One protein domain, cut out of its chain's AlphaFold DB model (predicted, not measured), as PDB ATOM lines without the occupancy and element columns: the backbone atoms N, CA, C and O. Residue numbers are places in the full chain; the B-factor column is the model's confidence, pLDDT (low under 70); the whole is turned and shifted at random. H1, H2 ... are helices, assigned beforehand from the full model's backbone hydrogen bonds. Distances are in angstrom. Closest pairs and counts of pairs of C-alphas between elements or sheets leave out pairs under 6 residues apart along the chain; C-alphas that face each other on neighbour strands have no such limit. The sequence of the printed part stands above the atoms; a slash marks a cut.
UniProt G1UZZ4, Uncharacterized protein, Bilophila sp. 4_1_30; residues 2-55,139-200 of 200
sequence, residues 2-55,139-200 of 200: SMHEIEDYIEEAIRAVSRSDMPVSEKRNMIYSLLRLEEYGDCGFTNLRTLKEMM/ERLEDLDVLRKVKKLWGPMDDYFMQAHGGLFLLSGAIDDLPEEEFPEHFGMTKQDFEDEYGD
ATOM      1  N   SER A   2     161.120 143.282 128.428       62.66
ATOM      2  CA  SER A   2     161.849 144.537 128.592       62.66
ATOM      3  C   SER A   2     162.527 144.913 127.278       62.66
ATOM      4  O   SER A   2     163.016 144.041 126.566       62.66
ATOM      5  N   MET A   3     162.630 146.208 126.985       75.44
ATOM      6  CA  MET A   3     163.397 146.710 125.834       75.44
ATOM      7  C   MET A   3     164.854 146.207 125.874       75.44
ATOM      8  O   MET A   3     165.420 145.849 124.850       75.44
ATOM      9  N   HIS A   4     165.419 146.030 127.073       80.81
ATOM     10  CA  HIS A   4     166.767 145.483 127.253       80.81
ATOM     11  C   HIS A   4     166.928 144.023 126.795       80.81
ATOM     12  O   HIS A   4     168.002 143.659 126.329       80.81
ATOM     13  N   GLU A   5     165.879 143.197 126.880       87.25
ATOM     14  CA  GLU A   5     165.926 141.797 126.419       87.25
ATOM     15  C   GLU A   5     166.075 141.731 124.896       87.25
ATOM     16  O   GLU A   5     166.852 140.931 124.376       87.25
ATOM     17  N   ILE A   6     165.375 142.622 124.183       88.94
ATOM     18  CA  ILE A   6     165.497 142.767 122.729       88.94
ATOM     19  C   ILE A   6     166.884 143.306 122.372       88.94
ATOM     20  O   ILE A   6     167.541 142.727 121.511       88.94
ATOM     21  N   GLU A   7     167.372 144.352 123.048       88.69
ATOM     22  CA  GLU A   7     168.720 144.884 122.793       88.69
ATOM     23  C   GLU A   7     169.805 143.809 122.979       88.69
ATOM     24  O   GLU A   7     170.728 143.710 122.170       88.69
ATOM     25  N   ASP A   8     169.718 143.005 124.042       91.06
ATOM     26  CA  ASP A   8     170.665 141.917 124.312       91.06
ATOM     27  C   ASP A   8     170.551 140.786 123.287       91.06
ATOM     28  O   ASP A   8     171.567 140.241 122.848       91.06
ATOM     29  N   TYR A   9     169.332 140.448 122.860       94.25
ATOM     30  CA  TYR A   9     169.118 139.482 121.788       94.25
ATOM     31  C   TYR A   9     169.751 139.949 120.474       94.25
ATOM     32  O   TYR A   9     170.464 139.178 119.832       94.25
ATOM     33  N   ILE A  10     169.533 141.207 120.077       94.31
ATOM     34  CA  ILE A  10     170.113 141.763 118.848       94.31
ATOM     35  C   ILE A  10     171.644 141.812 118.949       94.31
ATOM     36  O   ILE A  10     172.323 141.467 117.978       94.31
ATOM     37  N   GLU A  11     172.205 142.149 120.117       93.56
ATOM     38  CA  GLU A  11     173.654 142.101 120.358       93.56
ATOM     39  C   GLU A  11     174.235 140.710 120.061       93.56
ATOM     40  O   GLU A  11     175.180 140.570 119.276       93.56
ATOM     41  N   GLU A  12     173.669 139.668 120.665       95.62
ATOM     42  CA  GLU A  12     174.151 138.299 120.487       95.62
ATOM     43  C   GLU A  12     173.841 137.740 119.088       95.62
ATOM     44  O   GLU A  12     174.665 137.024 118.510       95.62
ATOM     45  N   ALA A  13     172.724 138.134 118.472       97.06
ATOM     46  CA  ALA A  13     172.412 137.789 117.088       97.06
ATOM     47  C   ALA A  13     173.455 138.363 116.114       97.06
ATOM     48  O   ALA A  13     173.943 137.645 115.234       97.06
ATOM     49  N   ILE A  14     173.876 139.621 116.299       96.81
ATOM     50  CA  ILE A  14     174.960 140.237 115.515       96.81
ATOM     51  C   ILE A  14     176.277 139.480 115.729       96.81
ATOM     52  O   ILE A  14     177.000 139.216 114.764       96.81
ATOM     53  N   ARG A  15     176.584 139.057 116.964       96.69
ATOM     54  CA  ARG A  15     177.764 138.220 117.252       96.69
ATOM     55  C   ARG A  15     177.706 136.874 116.533       96.69
ATOM     56  O   ARG A  15     178.719 136.453 115.966       96.69
ATOM     57  N   ALA A  16     176.551 136.211 116.515       97.75
ATOM     58  CA  ALA A  16     176.354 134.951 115.799       97.75
ATOM     59  C   ALA A  16     176.544 135.129 114.282       97.75
ATOM     60  O   ALA A  16     177.263 134.351 113.648       97.75
ATOM     61  N   VAL A  17     175.988 136.200 113.704       98.12
ATOM     62  CA  VAL A  17     176.188 136.567 112.291       98.12
ATOM     63  C   VAL A  17     177.664 136.823 111.995       98.12
ATOM     64  O   VAL A  17     178.203 136.253 111.045       98.12
ATOM     65  N   SER A  18     178.341 137.617 112.824       97.81
ATOM     66  CA  SER A  18     179.752 137.967 112.644       97.81
ATOM     67  C   SER A  18     180.666 136.739 112.642       97.81
ATOM     68  O   SER A  18     181.525 136.612 111.763       97.81
ATOM     69  N   ARG A  19     180.418 135.780 113.545       97.38
ATOM     70  CA  ARG A  19     181.185 134.527 113.673       97.38
ATOM     71  C   ARG A  19     180.879 133.477 112.603       97.38
ATOM     72  O   ARG A  19     181.631 132.515 112.494       97.38
ATOM     73  N   SER A  20     179.790 133.623 111.853       97.75
ATOM     74  CA  SER A  20     179.394 132.650 110.829       97.75
ATOM     75  C   SER A  20     180.344 132.630 109.623       97.75
ATOM     76  O   SER A  20     181.076 133.588 109.376       97.75
ATOM     77  N   ASP A  21     180.258 131.585 108.802       96.81
ATOM     78  CA  ASP A  21     180.993 131.482 107.530       96.81
ATOM     79  C   ASP A  21     180.254 132.140 106.345       96.81
ATOM     80  O   ASP A  21     180.617 131.936 105.186       96.81
ATOM     81  N   MET A  22     179.196 132.917 106.609       97.25
ATOM     82  CA  MET A  22     178.451 133.608 105.554       97.25
ATOM     83  C   MET A  22     179.337 134.628 104.816       97.25
ATOM     84  O   MET A  22     180.204 135.252 105.439       97.25
ATOM     85  N   PRO A  23     179.106 134.864 103.512       96.56
ATOM     86  CA  PRO A  23     179.746 135.961 102.796       96.56
ATOM     87  C   PRO A  23     179.478 137.311 103.470       96.56
ATOM     88  O   PRO A  23     178.419 137.523 104.063       96.56
ATOM     89  N   VAL A  24     180.417 138.252 103.338       95.94
ATOM     90  CA  VAL A  24     180.296 139.602 103.918       95.94
ATOM     91  C   VAL A  24     179.015 140.290 103.448       95.94
ATOM     92  O   VAL A  24     178.324 140.899 104.258       95.94
ATOM     93  N   SER A  25     178.646 140.148 102.172       94.62
ATOM     94  CA  SER A  25     177.394 140.698 101.638       94.62
ATOM     95  C   SER A  25     176.153 140.220 102.405       94.62
ATOM     96  O   SER A  25     175.304 141.030 102.766       94.62
ATOM     97  N   GLU A  26     176.072 138.925 102.716       97.19
ATOM     98  CA  GLU A  26     174.958 138.339 103.469       97.19
ATOM     99  C   GLU A  26     174.991 138.781 104.937       97.19
ATOM    100  O   GLU A  26     173.962 139.175 105.486       97.19
ATOM    101  N   LYS A  27     176.179 138.816 105.560       98.06
ATOM    102  CA  LYS A  27     176.347 139.331 106.930       98.06
ATOM    103  C   LYS A  27     175.871 140.778 107.057       98.06
ATOM    104  O   LYS A  27     175.196 141.108 108.028       98.06
ATOM    105  N   ARG A  28     176.178 141.632 106.076       97.19
ATOM    106  CA  ARG A  28     175.752 143.041 106.064       97.19
ATOM    107  C   ARG A  28     174.234 143.179 105.987       97.19
ATOM    108  O   ARG A  28     173.680 143.966 106.748       97.19
ATOM    109  N   ASN A  29     173.566 142.398 105.138       97.75
ATOM    110  CA  ASN A  29     172.100 142.393 105.048       97.75
ATOM    111  C   ASN A  29     171.451 141.879 106.340       97.75
ATOM    112  O   ASN A  29     170.463 142.446 106.804       97.75
ATOM    113  N   MET A  30     172.037 140.850 106.959       98.19
ATOM    114  CA  MET A  30     171.585 140.335 108.253       98.19
ATOM    115  C   MET A  30     171.715 141.386 109.359       98.19
ATOM    116  O   MET A  30     170.742 141.627 110.064       98.19
ATOM    117  N   ILE A  31     172.869 142.050 109.495       96.25
ATOM    118  CA  ILE A  31     173.074 143.105 110.505       96.25
ATOM    119  C   ILE A  31     172.128 144.283 110.253       96.25
ATOM    120  O   ILE A  31     171.465 144.734 111.182       96.25
ATOM    121  N   TYR A  32     172.004 144.734 109.002       95.50
ATOM    122  CA  TYR A  32     171.053 145.780 108.628       95.50
ATOM    123  C   TYR A  32     169.625 145.431 109.068       95.50
ATOM    124  O   TYR A  32     168.930 146.253 109.658       95.50
ATOM    125  N   SER A  33     169.198 144.196 108.809       96.19
ATOM    126  CA  SER A  33     167.846 143.724 109.109       96.19
ATOM    127  C   SER A  33     167.612 143.508 110.609       96.19
ATOM    128  O   SER A  33     166.550 143.850 111.114       96.19
ATOM    129  N   LEU A  34     168.616 143.022 111.342       95.31
ATOM    130  CA  LEU A  34     168.584 142.896 112.803       95.31
ATOM    131  C   LEU A  34     168.424 144.251 113.493       95.31
ATOM    132  O   LEU A  34     167.618 144.395 114.406       95.31
ATOM    133  N   LEU A  35     169.141 145.265 113.021       91.50
ATOM    134  CA  LEU A  35     168.990 146.615 113.549       91.50
ATOM    135  C   LEU A  35     167.612 147.200 113.211       91.50
ATOM    136  O   LEU A  35     167.063 147.944 114.007       91.50
ATOM    137  N   ARG A  36     166.976 146.813 112.101       90.62
ATOM    138  CA  ARG A  36     165.567 147.169 111.856       90.62
ATOM    139  C   ARG A  36     164.589 146.441 112.773       90.62
ATOM    140  O   ARG A  36     163.591 147.031 113.164       90.62
ATOM    141  N   LEU A  37     164.880 145.196 113.145       90.44
ATOM    142  CA  LEU A  37     164.079 144.452 114.120       90.44
ATOM    143  C   LEU A  37     164.106 145.101 115.511       90.44
ATOM    144  O   LEU A  37     163.090 145.099 116.201       90.44
ATOM    145  N   GLU A  38     165.227 145.699 115.922       86.94
ATOM    146  CA  GLU A  38     165.310 146.373 117.226       86.94
ATOM    147  C   GLU A  38     164.359 147.585 117.329       86.94
ATOM    148  O   GLU A  38     163.902 147.919 118.423       86.94
ATOM    149  N   GLU A  39     163.985 148.202 116.198       84.75
ATOM    150  CA  GLU A  39     163.054 149.341 116.160       84.75
ATOM    151  C   GLU A  39     161.652 148.963 116.682       84.75
ATOM    152  O   GLU A  39     160.947 149.825 117.208       84.75
ATOM    153  N   TYR A  40     161.259 147.680 116.633       83.62
ATOM    154  CA  TYR A  40     160.009 147.201 117.242       83.62
ATOM    155  C   TYR A  40     159.998 147.316 118.773       83.62
ATOM    156  O   TYR A  40     158.927 147.361 119.380       83.62
ATOM    157  N   GLY A  41     161.175 147.362 119.399       74.44
ATOM    158  CA  GLY A  41     161.349 147.442 120.846       74.44
ATOM    159  C   GLY A  41     161.724 148.828 121.375       74.44
ATOM    160  O   GLY A  41     162.132 148.895 122.527       74.44
ATOM    161  N   ASP A  42     161.662 149.899 120.568       71.88
ATOM    162  CA  ASP A  42     162.193 151.243 120.912       71.88
ATOM    163  C   ASP A  42     163.647 151.189 121.440       71.88
ATOM    164  O   ASP A  42     164.032 151.823 122.424       71.88
ATOM    165  N   CYS A  43     164.453 150.344 120.795       73.81
ATOM    166  CA  CYS A  43     165.844 150.062 121.136       73.81
ATOM    167  C   CYS A  43     166.804 150.906 120.281       73.81
ATOM    168  O   CYS A  43     166.456 151.330 119.179       73.81
ATOM    169  N   GLY A  44     168.033 151.152 120.754       65.00
ATOM    170  CA  GLY A  44     168.985 151.940 119.952       65.00
ATOM    171  C   GLY A  44     170.440 151.985 120.415       65.00
ATOM    172  O   GLY A  44     171.258 152.660 119.783       65.00
ATOM    173  N   PHE A  45     170.806 151.294 121.502       65.88
ATOM    174  CA  PHE A  45     172.189 151.288 122.000       65.88
ATOM    175  C   PHE A  45     173.038 150.115 121.481       65.88
ATOM    176  O   PHE A  45     174.248 150.072 121.735       65.88
ATOM    177  N   THR A  46     172.455 149.181 120.730       68.38
ATOM    178  CA  THR A  46     173.113 147.932 120.310       68.38
ATOM    179  C   THR A  46     174.331 148.159 119.412       68.38
ATOM    180  O   THR A  46     175.345 147.465 119.548       68.38
ATOM    181  N   ASN A  47     174.302 149.210 118.585       68.81
ATOM    182  CA  ASN A  47     175.405 149.592 117.696       68.81
ATOM    183  C   ASN A  47     176.715 149.886 118.444       68.81
ATOM    184  O   ASN A  47     177.807 149.661 117.924       68.81
ATOM    185  N   LEU A  48     176.635 150.395 119.675       74.38
ATOM    186  CA  LEU A  48     177.828 150.728 120.459       74.38
ATOM    187  C   LEU A  48     178.466 149.482 121.084       74.38
ATOM    188  O   LEU A  48     179.681 149.446 121.282       74.38
ATOM    189  N   ARG A  49     177.664 148.453 121.375       80.81
ATOM    190  CA  ARG A  49     178.109 147.217 122.040       80.81
ATOM    191  C   ARG A  49     178.682 146.183 121.070       80.81
ATOM    192  O   ARG A  49     179.481 145.346 121.482       80.81
ATOM    193  N   THR A  50     178.314 146.275 119.792       88.75
ATOM    194  CA  THR A  50     178.694 145.334 118.719       88.75
ATOM    195  C   THR A  50     179.570 145.961 117.635       88.75
ATOM    196  O   THR A  50     179.727 145.419 116.540       88.75
ATOM    197  N   LEU A  51     180.153 147.131 117.909       89.12
ATOM    198  CA  LEU A  51     180.860 147.904 116.893       89.12
ATOM    199  C   LEU A  51     181.992 147.118 116.223       89.12
ATOM    200  O   LEU A  51     182.165 147.208 115.008       89.12
ATOM    201  N   LYS A  52     182.741 146.325 116.996       90.75
ATOM    202  CA  LYS A  52     183.814 145.489 116.450       90.75
ATOM    203  C   LYS A  52     183.252 144.481 115.446       90.75
ATOM    204  O   LYS A  52     183.775 144.359 114.344       90.75
ATOM    205  N   GLU A  53     182.190 143.780 115.816       95.12
ATOM    206  CA  GLU A  53     181.521 142.783 114.989       95.12
ATOM    207  C   GLU A  53     180.964 143.399 113.701       95.12
ATOM    208  O   GLU A  53     181.130 142.825 112.623       95.12
ATOM    209  N   MET A  54     180.360 144.587 113.793       94.88
ATOM    210  CA  MET A  54     179.846 145.319 112.635       94.88
ATOM    211  C   MET A  54     180.961 145.807 111.702       94.88
ATOM    212  O   MET A  54     180.795 145.756 110.482       94.88
ATOM    213  N   MET A  55     182.105 146.236 112.245       95.00
ATOM    214  CA  MET A  55     183.292 146.591 111.456       95.00
ATOM    215  C   MET A  55     183.902 145.370 110.761       95.00
ATOM    216  O   MET A  55     184.204 145.432 109.570       95.00
ATOM    217  N   GLU A 139     170.413 145.266 101.780       95.44
ATOM    218  CA  GLU A 139     169.019 144.917 101.523       95.44
ATOM    219  C   GLU A 139     168.329 144.525 102.830       95.44
ATOM    220  O   GLU A 139     168.903 143.824 103.668       95.44
ATOM    221  N   ARG A 140     167.084 144.988 102.998       95.31
ATOM    222  CA  ARG A 140     166.211 144.531 104.078       95.31
ATOM    223  C   ARG A 140     165.712 143.134 103.736       95.31
ATOM    224  O   ARG A 140     165.097 142.950 102.692       95.31
ATOM    225  N   LEU A 141     165.976 142.187 104.623       97.31
ATOM    226  CA  LEU A 141     165.425 140.839 104.564       97.31
ATOM    227  C   LEU A 141     164.091 140.784 105.311       97.31
ATOM    228  O   LEU A 141     163.861 141.599 106.209       97.31
ATOM    229  N   GLU A 142     163.252 139.813 104.967       97.50
ATOM    230  CA  GLU A 142     162.003 139.535 105.681       97.50
ATOM    231  C   GLU A 142     162.283 139.083 107.120       97.50
ATOM    232  O   GLU A 142     163.237 138.344 107.380       97.50
ATOM    233  N   ASP A 143     161.449 139.512 108.067       97.25
ATOM    234  CA  ASP A 143     161.679 139.262 109.496       97.25
ATOM    235  C   ASP A 143     161.673 137.783 109.858       97.25
ATOM    236  O   ASP A 143     162.543 137.329 110.606       97.25
ATOM    237  N   LEU A 144     160.766 137.018 109.250       97.25
ATOM    238  CA  LEU A 144     160.727 135.569 109.391       97.25
ATOM    239  C   LEU A 144     162.063 134.932 108.990       97.25
ATOM    240  O   LEU A 144     162.619 134.127 109.737       97.25
ATOM    241  N   ASP A 145     162.616 135.317 107.839       97.88
ATOM    242  CA  ASP A 145     163.878 134.760 107.346       97.88
ATOM    243  C   ASP A 145     165.054 135.140 108.248       97.88
ATOM    244  O   ASP A 145     165.919 134.302 108.526       97.88
ATOM    245  N   VAL A 146     165.076 136.376 108.756       98.00
ATOM    246  CA  VAL A 146     166.103 136.840 109.697       98.00
ATOM    247  C   VAL A 146     166.041 136.034 110.990       98.00
ATOM    248  O   VAL A 146     167.059 135.479 111.406       98.00
ATOM    249  N   LEU A 147     164.864 135.913 111.606       97.31
ATOM    250  CA  LEU A 147     164.685 135.209 112.876       97.31
ATOM    251  C   LEU A 147     164.996 133.710 112.742       97.31
ATOM    252  O   LEU A 147     165.720 133.155 113.577       97.31
ATOM    253  N   ARG A 148     164.565 133.065 111.648       97.25
ATOM    254  CA  ARG A 148     164.934 131.677 111.298       97.25
ATOM    255  C   ARG A 148     166.434 131.503 111.145       97.25
ATOM    256  O   ARG A 148     167.037 130.592 111.721       97.25
ATOM    257  N   LYS A 149     167.077 132.406 110.406       97.88
ATOM    258  CA  LYS A 149     168.523 132.358 110.190       97.88
ATOM    259  C   LYS A 149     169.291 132.552 111.494       97.88
ATOM    260  O   LYS A 149     170.237 131.805 111.740       97.88
ATOM    261  N   VAL A 150     168.886 133.496 112.341       97.12
ATOM    262  CA  VAL A 150     169.501 133.719 113.658       97.12
ATOM    263  C   VAL A 150     169.365 132.480 114.525       97.12
ATOM    264  O   VAL A 150     170.370 132.032 115.073       97.12
ATOM    265  N   LYS A 151     168.172 131.875 114.597       95.62
ATOM    266  CA  LYS A 151     167.955 130.645 115.367       95.62
ATOM    267  C   LYS A 151     168.909 129.535 114.935       95.62
ATOM    268  O   LYS A 151     169.545 128.911 115.780       95.62
ATOM    269  N   LYS A 152     169.089 129.353 113.628       95.94
ATOM    270  CA  LYS A 152     170.025 128.371 113.068       95.94
ATOM    271  C   LYS A 152     171.495 128.682 113.366       95.94
ATOM    272  O   LYS A 152     172.272 127.760 113.602       95.94
ATOM    273  N   LEU A 153     171.897 129.953 113.307       96.56
ATOM    274  CA  LEU A 153     173.282 130.379 113.547       96.56
ATOM    275  C   LEU A 153     173.661 130.335 115.029       96.56
ATOM    276  O   LEU A 153     174.785 129.974 115.366       96.56
ATOM    277  N   TRP A 154     172.734 130.724 115.897       95.38
ATOM    278  CA  TRP A 154     172.931 130.783 117.340       95.38
ATOM    279  C   TRP A 154     172.749 129.399 117.977       95.38
ATOM    280  O   TRP A 154     173.546 128.986 118.817       95.38
ATOM    281  N   GLY A 155     171.750 128.637 117.526       92.31
ATOM    282  CA  GLY A 155     171.430 127.312 118.041       92.31
ATOM    283  C   GLY A 155     170.556 127.362 119.304       92.31
ATOM    284  O   GLY A 155     169.575 128.118 119.358       92.31
ATOM    285  N   PRO A 156     170.832 126.513 120.313       90.81
ATOM    286  CA  PRO A 156     170.118 126.551 121.584       90.81
ATOM    287  C   PRO A 156     170.257 127.919 122.261       90.81
ATOM    288  O   PRO A 156     171.357 128.455 122.371       90.81
ATOM    289  N   MET A 157     169.134 128.453 122.727       92.75
ATOM    290  CA  MET A 157     169.045 129.702 123.482       92.75
ATOM    291  C   MET A 157     168.516 129.363 124.877       92.75
ATOM    292  O   MET A 157     167.766 128.397 125.023       92.75
ATOM    293  N   ASP A 158     168.932 130.119 125.888       92.50
ATOM    294  CA  ASP A 158     168.329 130.023 127.217       92.50
ATOM    295  C   ASP A 158     166.961 130.722 127.253       92.50
ATOM    296  O   ASP A 158     166.570 131.402 126.302       92.50
ATOM    297  N   ASP A 159     166.232 130.559 128.356       90.31
ATOM    298  CA  ASP A 159     164.879 131.102 128.506       90.31
ATOM    299  C   ASP A 159     164.831 132.629 128.317       90.31
ATOM    300  O   ASP A 159     163.853 133.148 127.784       90.31
ATOM    301  N   TYR A 160     165.897 133.347 128.692       91.56
ATOM    302  CA  TYR A 160     165.992 134.803 128.544       91.56
ATOM    303  C   TYR A 160     165.995 135.212 127.066       91.56
ATOM    304  O   TYR A 160     165.169 136.016 126.631       91.56
ATOM    305  N   PHE A 161     166.871 134.612 126.258       93.25
ATOM    306  CA  PHE A 161     166.927 134.907 124.825       93.25
ATOM    307  C   PHE A 161     165.770 134.288 124.042       93.25
ATOM    308  O   PHE A 161     165.346 134.861 123.039       93.25
ATOM    309  N   MET A 162     165.227 133.157 124.497       91.56
ATOM    310  CA  MET A 162     164.026 132.555 123.911       91.56
ATOM    311  C   MET A 162     162.804 133.456 124.075       91.56
ATOM    312  O   MET A 162     162.029 133.591 123.129       91.56
ATOM    313  N   GLN A 163     162.658 134.125 125.223       89.19
ATOM    314  CA  GLN A 163     161.610 135.127 125.409       89.19
ATOM    315  C   GLN A 163     161.757 136.259 124.392       89.19
ATOM    316  O   GLN A 163     160.814 136.514 123.650       89.19
ATOM    317  N   ALA A 164     162.934 136.883 124.285       92.25
ATOM    318  CA  ALA A 164     163.175 137.943 123.299       92.25
ATOM    319  C   ALA A 164     162.933 137.477 121.851       92.25
ATOM    320  O   ALA A 164     162.316 138.192 121.060       92.25
ATOM    321  N   HIS A 165     163.357 136.254 121.516       94.00
ATOM    322  CA  HIS A 165     163.132 135.643 120.208       94.00
ATOM    323  C   HIS A 165     161.637 135.530 119.881       94.00
ATOM    324  O   HIS A 165     161.208 136.001 118.829       94.00
ATOM    325  N   GLY A 166     160.840 134.967 120.796       91.69
ATOM    326  CA  GLY A 166     159.386 134.868 120.649       91.69
ATOM    327  C   GLY A 166     158.702 136.230 120.553       91.69
ATOM    328  O   GLY A 166     157.824 136.427 119.717       91.69
ATOM    329  N   GLY A 167     159.154 137.212 121.332       90.88
ATOM    330  CA  GLY A 167     158.634 138.577 121.234       90.88
ATOM    331  C   GLY A 167     158.875 139.225 119.894       90.88
ATOM    332  O   GLY A 167     157.977 139.874 119.378       90.88
ATOM    333  N   LEU A 168     160.058 139.045 119.307       93.19
ATOM    334  CA  LEU A 168     160.341 139.587 117.981       93.19
ATOM    335  C   LEU A 168     159.480 138.923 116.906       93.19
ATOM    336  O   LEU A 168     159.018 139.620 116.006       93.19
ATOM    337  N   PHE A 169     159.194 137.624 117.022       94.00
ATOM    338  CA  PHE A 169     158.218 136.948 116.160       94.00
ATOM    339  C   PHE A 169     156.820 137.574 116.256       94.00
ATOM    340  O   PHE A 169     156.188 137.812 115.227       94.00
ATOM    341  N   LEU A 170     156.361 137.889 117.471       91.12
ATOM    342  CA  LEU A 170     155.058 138.521 117.702       91.12
ATOM    343  C   LEU A 170     155.027 139.980 117.221       91.12
ATOM    344  O   LEU A 170     154.127 140.376 116.490       91.12
ATOM    345  N   LEU A 171     156.022 140.785 117.602       91.12
ATOM    346  CA  LEU A 171     156.072 142.222 117.309       91.12
ATOM    347  C   LEU A 171     156.255 142.523 115.818       91.12
ATOM    348  O   LEU A 171     155.709 143.509 115.326       91.12
ATOM    349  N   SER A 172     157.012 141.686 115.103       92.94
ATOM    350  CA  SER A 172     157.186 141.817 113.650       92.94
ATOM    351  C   SER A 172     156.013 141.253 112.845       92.94
ATOM    352  O   SER A 172     155.904 141.542 111.656       92.94
ATOM    353  N   GLY A 173     155.145 140.443 113.463       93.00
ATOM    354  CA  GLY A 173     154.120 139.661 112.766       93.00
ATOM    355  C   GLY A 173     154.660 138.418 112.051       93.00
ATOM    356  O   GLY A 173     153.886 137.669 111.467       93.00
ATOM    357  N   ALA A 174     155.967 138.138 112.130       94.94
ATOM    358  CA  ALA A 174     156.575 136.961 111.505       94.94
ATOM    359  C   ALA A 174     155.995 135.628 112.011       94.94
ATOM    360  O   ALA A 174     156.142 134.603 111.348       94.94
ATOM    361  N   ILE A 175     155.354 135.627 113.185       94.00
ATOM    362  CA  ILE A 175     154.696 134.444 113.745       94.00
ATOM    363  C   ILE A 175     153.553 133.925 112.859       94.00
ATOM    364  O   ILE A 175     153.347 132.714 112.789       94.00
ATOM    365  N   ASP A 176     152.858 134.815 112.145       92.50
ATOM    366  CA  ASP A 176     151.698 134.465 111.315       92.50
ATOM    367  C   ASP A 176     152.100 133.631 110.092       92.50
ATOM    368  O   ASP A 176     151.348 132.762 109.642       92.50
ATOM    369  N   ASP A 177     153.313 133.868 109.594       95.19
ATOM    370  CA  ASP A 177     153.883 133.205 108.424       95.19
ATOM    371  C   ASP A 177     154.780 132.006 108.788       95.19
ATOM    372  O   ASP A 177     155.265 131.301 107.896       95.19
ATOM    373  N   LEU A 178     155.011 131.743 110.082       95.75
ATOM    374  CA  LEU A 178     155.823 130.609 110.523       95.75
ATOM    375  C   LEU A 178     155.061 129.282 110.308       95.75
ATOM    376  O   LEU A 178     153.948 129.124 110.825       95.75
ATOM    377  N   PRO A 179     155.639 128.292 109.594       95.44
ATOM    378  CA  PRO A 179     155.021 126.977 109.446       95.44
ATOM    379  C   PRO A 179     154.856 126.269 110.794       95.44
ATOM    380  O   PRO A 179     155.763 126.290 111.627       95.44
ATOM    381  N   GLU A 180     153.718 125.603 111.002       94.12
ATOM    382  CA  GLU A 180     153.385 124.920 112.262       94.12
ATOM    383  C   GLU A 180     154.454 123.896 112.673       94.12
ATOM    384  O   GLU A 180     154.791 123.771 113.851       94.12
ATOM    385  N   GLU A 181     155.039 123.198 111.700       95.56
ATOM    386  CA  GLU A 181     156.099 122.217 111.919       95.56
ATOM    387  C   GLU A 181     157.407 122.812 112.464       95.56
ATOM    388  O   GLU A 181     158.219 122.072 113.022       95.56
ATOM    389  N   GLU A 182     157.614 124.127 112.334       94.81
ATOM    390  CA  GLU A 182     158.818 124.825 112.800       94.81
ATOM    391  C   GLU A 182     158.667 125.392 114.224       94.81
ATOM    392  O   GLU A 182     159.669 125.731 114.859       94.81
ATOM    393  N   PHE A 183     157.454 125.419 114.790       94.00
ATOM    394  CA  PHE A 183     157.217 125.899 116.161       94.00
ATOM    395  C   PHE A 183     158.040 125.150 117.222       94.00
ATOM    396  O   PHE A 183     158.649 125.816 118.064       94.00
ATOM    397  N   PRO A 184     158.165 123.806 117.191       92.56
ATOM    398  CA  PRO A 184     158.982 123.101 118.176       92.56
ATOM    399  C   PRO A 184     160.464 123.483 118.126       92.56
ATOM    400  O   PRO A 184     161.120 123.518 119.165       92.56
ATOM    401  N   GLU A 185     161.006 123.790 116.945       90.81
ATOM    402  CA  GLU A 185     162.397 124.241 116.800       90.81
ATOM    403  C   GLU A 185     162.589 125.661 117.348       90.81
ATOM    404  O   GLU A 185     163.599 125.956 117.998       90.81
ATOM    405  N   HIS A 186     161.606 126.527 117.109       91.44
ATOM    406  CA  HIS A 186     161.667 127.941 117.460       91.44
ATOM    407  C   HIS A 186     161.304 128.249 118.906       91.44
ATOM    408  O   HIS A 186     161.908 129.150 119.485       91.44
ATOM    409  N   PHE A 187     160.370 127.500 119.493       90.88
ATOM    410  CA  PHE A 187     159.771 127.799 120.797       90.88
ATOM    411  C   PHE A 187     159.784 126.612 121.764       90.88
ATOM    412  O   PHE A 187     159.443 126.771 122.931       90.88
ATOM    413  N   GLY A 188     160.185 125.419 121.313       89.38
ATOM    414  CA  GLY A 188     160.186 124.216 122.151       89.38
ATOM    415  C   GLY A 188     158.793 123.642 122.429       89.38
ATOM    416  O   GLY A 188     158.664 122.762 123.278       89.38
ATOM    417  N   MET A 189     157.764 124.115 121.723       91.44
ATOM    418  CA  MET A 189     156.361 123.732 121.908       91.44
ATOM    419  C   MET A 189     155.610 123.706 120.572       91.44
ATOM    420  O   MET A 189     156.145 124.128 119.546       91.44
ATOM    421  N   THR A 190     154.392 123.164 120.559       94.12
ATOM    422  CA  THR A 190     153.555 123.166 119.349       94.12
ATOM    423  C   THR A 190     152.947 124.547 119.104       94.12
ATOM    424  O   THR A 190     152.899 125.376 120.012       94.12
ATOM    425  N   LYS A 191     152.442 124.798 117.888       92.25
ATOM    426  CA  LYS A 191     151.698 126.031 117.590       92.25
ATOM    427  C   LYS A 191     150.484 126.210 118.499       92.25
ATOM    428  O   LYS A 191     150.288 127.299 119.016       92.25
ATOM    429  N   GLN A 192     149.728 125.137 118.737       91.19
ATOM    430  CA  GLN A 192     148.571 125.185 119.631       91.19
ATOM    431  C   GLN A 192     148.976 125.576 121.057       91.19
ATOM    432  O   GLN A 192     148.350 126.457 121.630       91.19
ATOM    433  N   ASP A 193     150.035 124.972 121.609       90.75
ATOM    434  CA  ASP A 193     150.505 125.315 122.961       90.75
ATOM    435  C   ASP A 193     150.985 126.776 123.036       90.75
ATOM    436  O   ASP A 193     150.723 127.465 124.017       90.75
ATOM    437  N   PHE A 194     151.654 127.258 121.983       88.81
ATOM    438  CA  PHE A 194     152.097 128.649 121.885       88.81
ATOM    439  C   PHE A 194     150.911 129.621 121.849       88.81
ATOM    440  O   PHE A 194     150.903 130.610 122.575       88.81
ATOM    441  N   GLU A 195     149.898 129.345 121.026       87.12
ATOM    442  CA  GLU A 195     148.675 130.152 120.956       87.12
ATOM    443  C   GLU A 195     147.890 130.111 122.275       87.12
ATOM    444  O   GLU A 195     147.388 131.141 122.716       87.12
ATOM    445  N   ASP A 196     147.834 128.963 122.950       87.00
ATOM    446  CA  ASP A 196     147.163 128.827 124.247       87.00
ATOM    447  C   ASP A 196     147.881 129.615 125.364       87.00
ATOM    448  O   ASP A 196     147.235 130.091 126.300       87.00
ATOM    449  N   GLU A 197     149.209 129.755 125.291       83.69
ATOM    450  CA  GLU A 197     150.016 130.475 126.285       83.69
ATOM    451  C   GLU A 197     150.130 131.986 125.995       83.69
ATOM    452  O   GLU A 197     150.185 132.783 126.935       83.69
ATOM    453  N   TYR A 198     150.142 132.389 124.717       78.56
ATOM    454  CA  TYR A 198     150.486 133.753 124.281       78.56
ATOM    455  C   TYR A 198     149.443 134.445 123.379       78.56
ATOM    456  O   TYR A 198     149.650 135.601 123.013       78.56
ATOM    457  N   GLY A 199     148.351 133.779 122.994       65.62
ATOM    458  CA  GLY A 199     147.404 134.220 121.957       65.62
ATOM    459  C   GLY A 199     146.289 135.192 122.373       65.62
ATOM    460  O   GLY A 199     145.221 135.144 121.762       65.62
ATOM    461  N   ASP A 200     146.517 136.058 123.368       55.19
ATOM    462  CA  ASP A 200     145.566 137.114 123.785       55.19
ATOM    463  C   ASP A 200     145.916 138.505 123.216       55.19
ATOM    464  O   ASP A 200     147.018 139.028 123.514       55.19
TER     465      ASP A 200
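AT A GLANCE: This is residues 2 to 55 and 139 to 200 of the 200 residues of an uncharacterized protein of Bilophila sp. 4_1_30 (UniProt G1UZZ4). Two helical hairpins, H1 with H2 and H5 with H6, pack crosswise on each other as the core. The short H3 and H4 pack on H1 toward one end of the longest axis; H7 and H8 follow beyond H6 toward the other. The printed part has 116 residues with eight named helices, H1 to H8 along the chain, and no named strand: all helix. It is compact, radius of gyration of the C-alphas 13.7 A, spanning 42 by 28 by 25 A.

HOW THE PARTS SIT: Start at the hub, H1, residues 3 to 19. H2, residues 24 to 41, makes a hairpin with it at a shallow tilt of 5 degrees; their closest C-alphas, Met 3 and Gly 41, are 5.4 A apart. Residues 7 to 11 of H1 touch H3, residues 46 to 49, closest C-alphas Glu 11 and Thr 46, 5.9 A. Residues 14 to 18 touch H4, residues 51 to 55, closest C-alphas Ser 18 and Glu 53, 5.6 A. Residues 13 to 17 touch residues 150 to 154 of H5, residues 143 to 154, at a steep tilt of 65 degrees, closest C-alphas Ala 16 and Trp 154, 5.6 A. Residues 5 to 9 touch H6, residues 159 to 172, about perpendicular at 82 degrees, closest C-alphas Ile 6 and Ala 164, 5.4 A. H7, residues 180 to 187, makes a hairpin with H6 and only just touches its residues 162 to 166, with 3 pairs of C-alphas within 8 A, closest Gly 166 and Phe 187, 7.1 A. H8, residues 191 to 198, touches H7, closest C-alphas Glu 180 and Lys 191, 5.7 A. Every O i to N i+4 pair is within hydrogen-bond range in H1, H4, H5, H6 and H8, against 11 of 14 in H2 and 2 of 4 in H7; H3 is too short for one.

IN THESE COORDINATES: Find C-alpha 3 at (163.397, 146.710, 125.834); from there H1 runs 24.8 A. H2 runs 26.6 A, H5 16.1 A and H6 19.9 A. H8 ends at C-alpha 198, (150.486, 133.753, 124.281).

THE WHOLE: Residues 56 to 138 are not printed; C-alphas 55 and 139 stand 17.5 A apart across the cut. Of the links printed whole, none is long. Look for pLDDT under 70 at residue 2, residues 44 to 47 and residues 199 to 200.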